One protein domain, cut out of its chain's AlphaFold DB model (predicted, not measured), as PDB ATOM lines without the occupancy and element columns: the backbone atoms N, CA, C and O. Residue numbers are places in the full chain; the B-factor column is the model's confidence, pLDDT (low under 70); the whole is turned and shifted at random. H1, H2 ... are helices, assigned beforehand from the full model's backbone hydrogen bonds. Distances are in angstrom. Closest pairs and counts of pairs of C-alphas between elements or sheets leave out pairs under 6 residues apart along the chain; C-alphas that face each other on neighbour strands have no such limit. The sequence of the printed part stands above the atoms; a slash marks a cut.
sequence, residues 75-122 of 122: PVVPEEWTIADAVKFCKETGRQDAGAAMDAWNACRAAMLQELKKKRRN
ATOM      1  N   PRO A  75     -34.774  46.785 -23.872       69.50
ATOM      2  CA  PRO A  75     -35.893  45.885 -23.632       69.50
ATOM      3  C   PRO A  75     -35.465  44.438 -23.883       69.50
ATOM      4  O   PRO A  75     -34.961  44.115 -24.963       69.50
ATOM      5  N   VAL A  76     -35.642  43.582 -22.876       78.06
ATOM      6  CA  VAL A  76     -35.371  42.151 -23.008       78.06
ATOM      7  C   VAL A  76     -36.430  41.582 -23.937       78.06
ATOM      8  O   VAL A  76     -37.610  41.555 -23.597       78.06
ATOM      9  N   VAL A  77     -36.009  41.169 -25.129       83.06
ATOM     10  CA  VAL A  77     -36.898  40.501 -26.077       83.06
ATOM     11  C   VAL A  77     -37.135  39.084 -25.570       83.06
ATOM     12  O   VAL A  77     -36.160  38.342 -25.423       83.06
ATOM     13  N   PRO A  78     -38.391  38.683 -25.327       84.38
ATOM     14  CA  PRO A  78     -38.686  37.321 -24.921       84.38
ATOM     15  C   PRO A  78     -38.307  36.298 -26.004       84.38
ATOM     16  O   PRO A  78     -38.196  36.621 -27.193       84.38
ATOM     17  N   GLU A  79     -38.106  35.047 -25.600       89.19
ATOM     18  CA  GLU A  79     -37.861  33.948 -26.537       89.19
ATOM     19  C   GLU A  79     -39.104  33.649 -27.384       89.19
ATOM     20  O   GLU A  79     -40.227  33.974 -27.009       89.19
ATOM     21  N   GLU A  80     -38.900  33.075 -28.566       93.31
ATOM     22  CA  GLU A  80     -40.003  32.676 -29.441       93.31
ATOM     23  C   GLU A  80     -40.754  31.499 -28.823       93.31
ATOM     24  O   GLU A  80     -40.129  30.542 -28.373       93.31
ATOM     25  N   TRP A  81     -42.084  31.564 -28.798       95.06
ATOM     26  CA  TRP A  81     -42.883  30.436 -28.335       95.06
ATOM     27  C   TRP A  81     -43.091  29.432 -29.451       95.06
ATOM     28  O   TRP A  81     -43.505  29.780 -30.560       95.06
ATOM     29  N   THR A  82     -42.884  28.165 -29.109       94.38
ATOM     30  CA  THR A  82     -43.408  27.040 -29.873       94.38
ATOM     31  C   THR A  82     -44.860  26.764 -29.480       94.38
ATOM     32  O   THR A  82     -45.354  27.213 -28.441       94.38
ATOM     33  N   ILE A  83     -45.547  25.934 -30.271       92.56
ATOM     34  CA  ILE A  83     -46.910  25.510 -29.934       92.56
ATOM     35  C   ILE A  83     -46.954  24.755 -28.596       92.56
ATOM     36  O   ILE A  83     -47.946  24.832 -27.876       92.56
ATOM     37  N   ALA A  84     -45.873  24.060 -28.222       92.31
ATOM     38  CA  ALA A  84     -45.781  23.349 -26.951       92.31
ATOM     39  C   ALA A  84     -45.744  24.318 -25.756       92.31
ATOM     40  O   ALA A  84     -46.422  24.070 -24.754       92.31
ATOM     41  N   ASP A  85     -45.026  25.436 -25.887       93.06
ATOM     42  CA  ASP A  85     -44.958  26.485 -24.861       93.06
ATOM     43  C   ASP A  85     -46.322  27.144 -24.670       93.06
ATOM     44  O   ASP A  85     -46.804  27.283 -23.544       93.06
ATOM     45  N   ALA A  86     -47.000  27.450 -25.777       91.19
ATOM     46  CA  ALA A  86     -48.332  28.026 -25.733       91.19
ATOM     47  C   ALA A  86     -49.375  27.053 -25.157       91.19
ATOM     48  O   ALA A  86     -50.232  27.462 -24.376       91.19
ATOM     49  N   VAL A  87     -49.284  25.751 -25.455       92.69
ATOM     50  CA  VAL A  87     -50.144  24.723 -24.838       92.69
ATOM     51  C   VAL A  87     -49.905  24.631 -23.333       92.69
ATOM     52  O   VAL A  87     -50.869  24.518 -22.571       92.69
ATOM     53  N   LYS A  88     -48.646  24.677 -22.882       92.56
ATOM     54  CA  LYS A  88     -48.312  24.693 -21.453       92.56
ATOM     55  C   LYS A  88     -48.907  25.928 -20.769       92.56
ATOM     56  O   LYS A  88     -49.615  25.783 -19.778       92.56
ATOM     57  N   PHE A  89     -48.707  27.110 -21.348       89.69
ATOM     58  CA  PHE A  89     -49.260  28.362 -20.838       89.69
ATOM     59  C   PHE A  89     -50.794  28.340 -20.769       89.69
ATOM     60  O   PHE A  89     -51.384  28.731 -19.763       89.69
ATOM     61  N   CYS A  90     -51.459  27.838 -21.810       91.44
ATOM     62  CA  CYS A  90     -52.913  27.703 -21.843       91.44
ATOM     63  C   CYS A  90     -53.440  26.756 -20.757       91.44
ATOM     64  O   CYS A  90     -54.441  27.068 -20.114       91.44
ATOM     65  N   LYS A  91     -52.737  25.650 -20.480       89.06
ATOM     66  CA  LYS A  91     -53.071  24.743 -19.367       89.06
ATOM     67  C   LYS A  91     -52.939  25.414 -18.000       89.06
ATOM     68  O   LYS A  91     -53.781  25.183 -17.140       89.06
ATOM     69  N   GLU A  92     -51.910  26.234 -17.805       89.75
ATOM     70  CA  GLU A  92     -51.652  26.930 -16.535       89.75
ATOM     71  C   GLU A  92     -52.614  28.107 -16.301       89.75
ATOM     72  O   GLU A  92     -53.001  28.377 -15.168       89.75
ATOM     73  N   THR A  93     -53.030  28.792 -17.368       84.12
ATOM     74  CA  THR A  93     -53.867  30.004 -17.297       84.12
ATOM     75  C   THR A  93     -55.346  29.767 -17.602       84.12
ATOM     76  O   THR A  93     -56.150  30.691 -17.496       84.12
ATOM     77  N   GLY A  94     -55.719  28.551 -18.003       84.69
ATOM     78  CA  GLY A  94     -57.082  28.203 -18.413       84.69
ATOM     79  C   GLY A  94     -57.498  28.764 -19.779       84.69
ATOM     80  O   GLY A  94     -58.684  28.748 -20.108       84.69
ATOM     81  N   ARG A  95     -56.556  29.267 -20.588       81.06
ATOM     82  CA  ARG A  95     -56.845  29.706 -21.963       81.06
ATOM     83  C   ARG A  95     -57.118  28.505 -22.868       81.06
ATOM     84  O   ARG A  95     -56.519  27.446 -22.718       81.06
ATOM     85  N   GLN A  96     -58.025  28.682 -23.826       83.25
ATOM     86  CA  GLN A  96     -58.489  27.585 -24.683       83.25
ATOM     87  C   GLN A  96     -57.727  27.471 -26.008       83.25
ATOM     88  O   GLN A  96     -57.611  26.369 -26.536       83.25
ATOM     89  N   ASP A  97     -57.176  28.573 -26.527       90.94
ATOM     90  CA  ASP A  97     -56.523  28.601 -27.840       90.94
ATOM     91  C   ASP A  97     -55.015  28.859 -27.720       90.94
ATOM     92  O   ASP A  97     -54.553  29.990 -27.550       90.94
ATOM     93  N   ALA A  98     -54.244  27.776 -27.791       90.88
ATOM     94  CA  ALA A  98     -52.786  27.833 -27.787       90.88
ATOM     95  C   ALA A  98     -52.205  28.416 -29.084       90.88
ATOM     96  O   ALA A  98     -51.150  29.041 -29.035       90.88
ATOM     97  N   GLY A  99     -52.879  28.256 -30.228       91.75
ATOM     98  CA  GLY A  99     -52.416  28.821 -31.496       91.75
ATOM     99  C   GLY A  99     -52.467  30.344 -31.457       91.75
ATOM    100  O   GLY A  99     -51.448  31.004 -31.634       91.75
ATOM    101  N   ALA A 100     -53.620  30.900 -31.080       91.12
ATOM    102  CA  ALA A 100     -53.785  32.344 -30.938       91.12
ATOM    103  C   ALA A 100     -52.850  32.945 -29.871       91.12
ATOM    104  O   ALA A 100     -52.327  34.046 -30.048       91.12
ATOM    105  N   ALA A 101     -52.608  32.229 -28.765       89.38
ATOM    106  CA  ALA A 101     -51.663  32.670 -27.738       89.38
ATOM    107  C   ALA A 101     -50.212  32.703 -28.253       89.38
ATOM    108  O   ALA A 101     -49.494  33.664 -27.974       89.38
ATOM    109  N   MET A 102     -49.798  31.690 -29.021       94.06
ATOM    110  CA  MET A 102     -48.482  31.632 -29.665       94.06
ATOM    111  C   MET A 102     -48.306  32.765 -30.679       94.06
ATOM    112  O   MET A 102     -47.301  33.473 -30.637       94.06
ATOM    113  N   ASP A 103     -49.291  32.971 -31.554       93.00
ATOM    114  CA  ASP A 103     -49.231  33.997 -32.595       93.00
ATOM    115  C   ASP A 103     -49.158  35.400 -31.990       93.00
ATOM    116  O   ASP A 103     -48.322  36.209 -32.395       93.00
ATOM    117  N   ALA A 104     -49.969  35.680 -30.965       90.62
ATOM    118  CA  ALA A 104     -49.936  36.955 -30.256       90.62
ATOM    119  C   ALA A 104     -48.578  37.205 -29.578       90.62
ATOM    120  O   ALA A 104     -48.035  38.312 -29.656       90.62
ATOM    121  N   TRP A 105     -48.002  36.180 -28.945       92.00
ATOM    122  CA  TRP A 105     -46.682  36.267 -28.321       92.00
ATOM    123  C   TRP A 105     -45.578  36.531 -29.350       92.00
ATOM    124  O   TRP A 105     -44.792  37.471 -29.206       92.00
ATOM    125  N   ASN A 106     -45.552  35.754 -30.434       93.31
ATOM    126  CA  ASN A 106     -44.536  35.872 -31.474       93.31
ATOM    127  C   ASN A 106     -44.674  37.180 -32.272       93.31
ATOM    128  O   ASN A 106     -43.660  37.765 -32.660       93.31
ATOM    129  N   ALA A 107     -45.893  37.702 -32.442       92.81
ATOM    130  CA  ALA A 107     -46.131  39.028 -33.006       92.81
ATOM    131  C   ALA A 107     -45.582  40.145 -32.099       92.81
ATOM    132  O   ALA A 107     -44.875  41.036 -32.576       92.81
ATOM    133  N   CYS A 108     -45.838  40.071 -30.787       90.06
ATOM    134  CA  CYS A 108     -45.290  41.010 -29.806       90.06
ATOM    135  C   CYS A 108     -43.752  40.995 -29.816       90.06
ATOM    136  O   CYS A 108     -43.102  42.037 -29.937       90.06
ATOM    137  N   ARG A 109     -43.157  39.798 -29.805       91.38
ATOM    138  CA  ARG A 109     -41.711  39.599 -29.935       91.38
ATOM    139  C   ARG A 109     -41.151  40.209 -31.225       91.38
ATOM    140  O   ARG A 109     -40.119  40.884 -31.191       91.38
ATOM    141  N   ALA A 110     -41.807  39.985 -32.364       92.62
ATOM    142  CA  ALA A 110     -41.374  40.520 -33.652       92.62
ATOM    143  C   ALA A 110     -41.371  42.058 -33.663       92.62
ATOM    144  O   ALA A 110     -40.406  42.658 -34.144       92.62
ATOM    145  N   ALA A 111     -42.388  42.690 -33.069       89.62
ATOM    146  CA  ALA A 111     -42.444  44.142 -32.909       89.62
ATOM    147  C   ALA A 111     -41.279  44.666 -32.049       89.62
ATOM    148  O   ALA A 111     -40.591  45.609 -32.447       89.62
ATOM    149  N   MET A 112     -40.969  44.007 -30.924       88.88
ATOM    150  CA  MET A 112     -39.812  44.375 -30.093       88.88
ATOM    151  C   MET A 112     -38.486  44.276 -30.866       88.88
ATOM    152  O   MET A 112     -37.649  45.179 -30.797       88.88
ATOM    153  N   LEU A 113     -38.294  43.213 -31.657       88.38
ATOM    154  CA  LEU A 113     -37.105  43.047 -32.502       88.38
ATOM    155  C   LEU A 113     -37.001  44.122 -33.590       88.38
ATOM    156  O   LEU A 113     -35.895  44.562 -33.917       88.38
ATOM    157  N   GLN A 114     -38.127  44.542 -34.162       87.50
ATOM    158  CA  GLN A 114     -38.162  45.602 -35.164       87.50
ATOM    159  C   GLN A 114     -37.725  46.946 -34.573       87.50
ATOM    160  O   GLN A 114     -36.874  47.623 -35.157       87.50
ATOM    161  N   GLU A 115     -38.225  47.299 -33.388       83.12
ATOM    162  CA  GLU A 115     -37.844  48.540 -32.708       83.12
ATOM    163  C   GLU A 115     -36.364  48.549 -32.299       83.12
ATOM    164  O   GLU A 115     -35.675  49.561 -32.457       83.12
ATOM    165  N   LEU A 116     -35.810  47.408 -31.872       82.50
ATOM    166  CA  LEU A 116     -34.371  47.295 -31.610       82.50
ATOM    167  C   LEU A 116     -33.523  47.482 -32.877       82.50
ATOM    168  O   LEU A 116     -32.500  48.170 -32.840       82.50
ATOM    169  N   LYS A 117     -33.944  46.915 -34.014       81.94
ATOM    170  CA  LYS A 117     -33.263  47.124 -35.306       81.94
ATOM    171  C   LYS A 117     -33.299  48.592 -35.737       81.94
ATOM    172  O   LYS A 117     -32.329  49.064 -36.326       81.94
ATOM    173  N   LYS A 118     -34.384  49.312 -35.438       77.56
ATOM    174  CA  LYS A 118     -34.518  50.749 -35.711       77.56
ATOM    175  C   LYS A 118     -33.565  51.576 -34.846       77.56
ATOM    176  O   LYS A 118     -32.835  52.397 -35.388       77.56
ATOM    177  N   LYS A 119     -33.499  51.306 -33.534       68.94
ATOM    178  CA  LYS A 119     -32.578  51.999 -32.613       68.94
ATOM    179  C   LYS A 119     -31.102  51.819 -32.978       68.94
ATOM    180  O   LYS A 119     -30.335  52.741 -32.779       68.94
ATOM    181  N   ARG A 120     -30.703  50.664 -33.524       66.62
ATOM    182  CA  ARG A 120     -29.310  50.404 -33.951       66.62
ATOM    183  C   ARG A 120     -28.898  51.101 -35.254       66.62
ATOM    184  O   ARG A 120     -27.727  51.046 -35.610       66.62
ATOM    185  N   ARG A 121     -29.854  51.650 -36.007       61.38
ATOM    186  CA  ARG A 121     -29.626  52.302 -37.306       61.38
ATOM    187  C   ARG A 121     -29.586  53.830 -37.230       61.38
ATOM    188  O   ARG A 121     -29.259  54.445 -38.242       61.38
ATOM    189  N   ASN A 122     -29.956  54.397 -36.087       46.22
ATOM    190  CA  ASN A 122     -29.868  55.823 -35.782       46.22
ATOM    191  C   ASN A 122     -28.640  56.073 -34.911       46.22
ATOM    192  O   ASN A 122     -28.085  57.183 -35.026       46.22
TER     193      ASN A 122
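What this domain is: This is residues 75 to 122 of the 122 residues of an uncharacterized protein of Klebsiella pneumoniae (UniProt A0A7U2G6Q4). One long helix, H2, makes the long axis of a rod, and a short helix, H1, is set across its first end, where the two make a corner. The stretch before H1, residues 75 to 82, runs along one side of H2 toward that corner, and at the other end residues 117 to 122 stick out. The printed part has 48 residues, with two named helices in the order H1, H2 and no named strand; 33 residues are in the helices and the class is all helix. The whole is loose, with a radius of gyration of the C-alphas of 13.0 A, and spans 42 by 16 by 14 A.

Where its parts are: The printed part begins at Pro 75, C-alpha at (-35.893, 45.885, -23.632). H1, residues 83 to 93, begins with C-alpha 83 at (-46.910, 25.510, -29.934) and measures 15.1 A from first to last C-alpha. H2, residues 98 to 119, measures 31.9 A and ends with C-alpha 119 at (-32.578, 51.999, -32.613).

How they stand to each other: H1 and H2 touch, and H2 does so with residues 98 to 102 alone. Their closest C-alphas are those of Ala 86 and Ala 98, 4.9 A apart. They run opposite ways at a steep tilt of 69.9 degrees, only just short of about perpendicular. A tight link of 4 residues joins them. In H1 and H2 every O i to N i+4 pair is within hydrogen-bond range.

The domain as a whole: The two C-alphas farthest apart are those of Gly 94 and Asn 122, at 42.5 A. The printed part has no cut and ends at Asn 122, the chain's last residue. Residues 117 to 122, of which 117 to 119 belong to H2, stand free. The mean pLDDT of the printed part is 86.3; residue 75 and residues 119 to 122 are under 70.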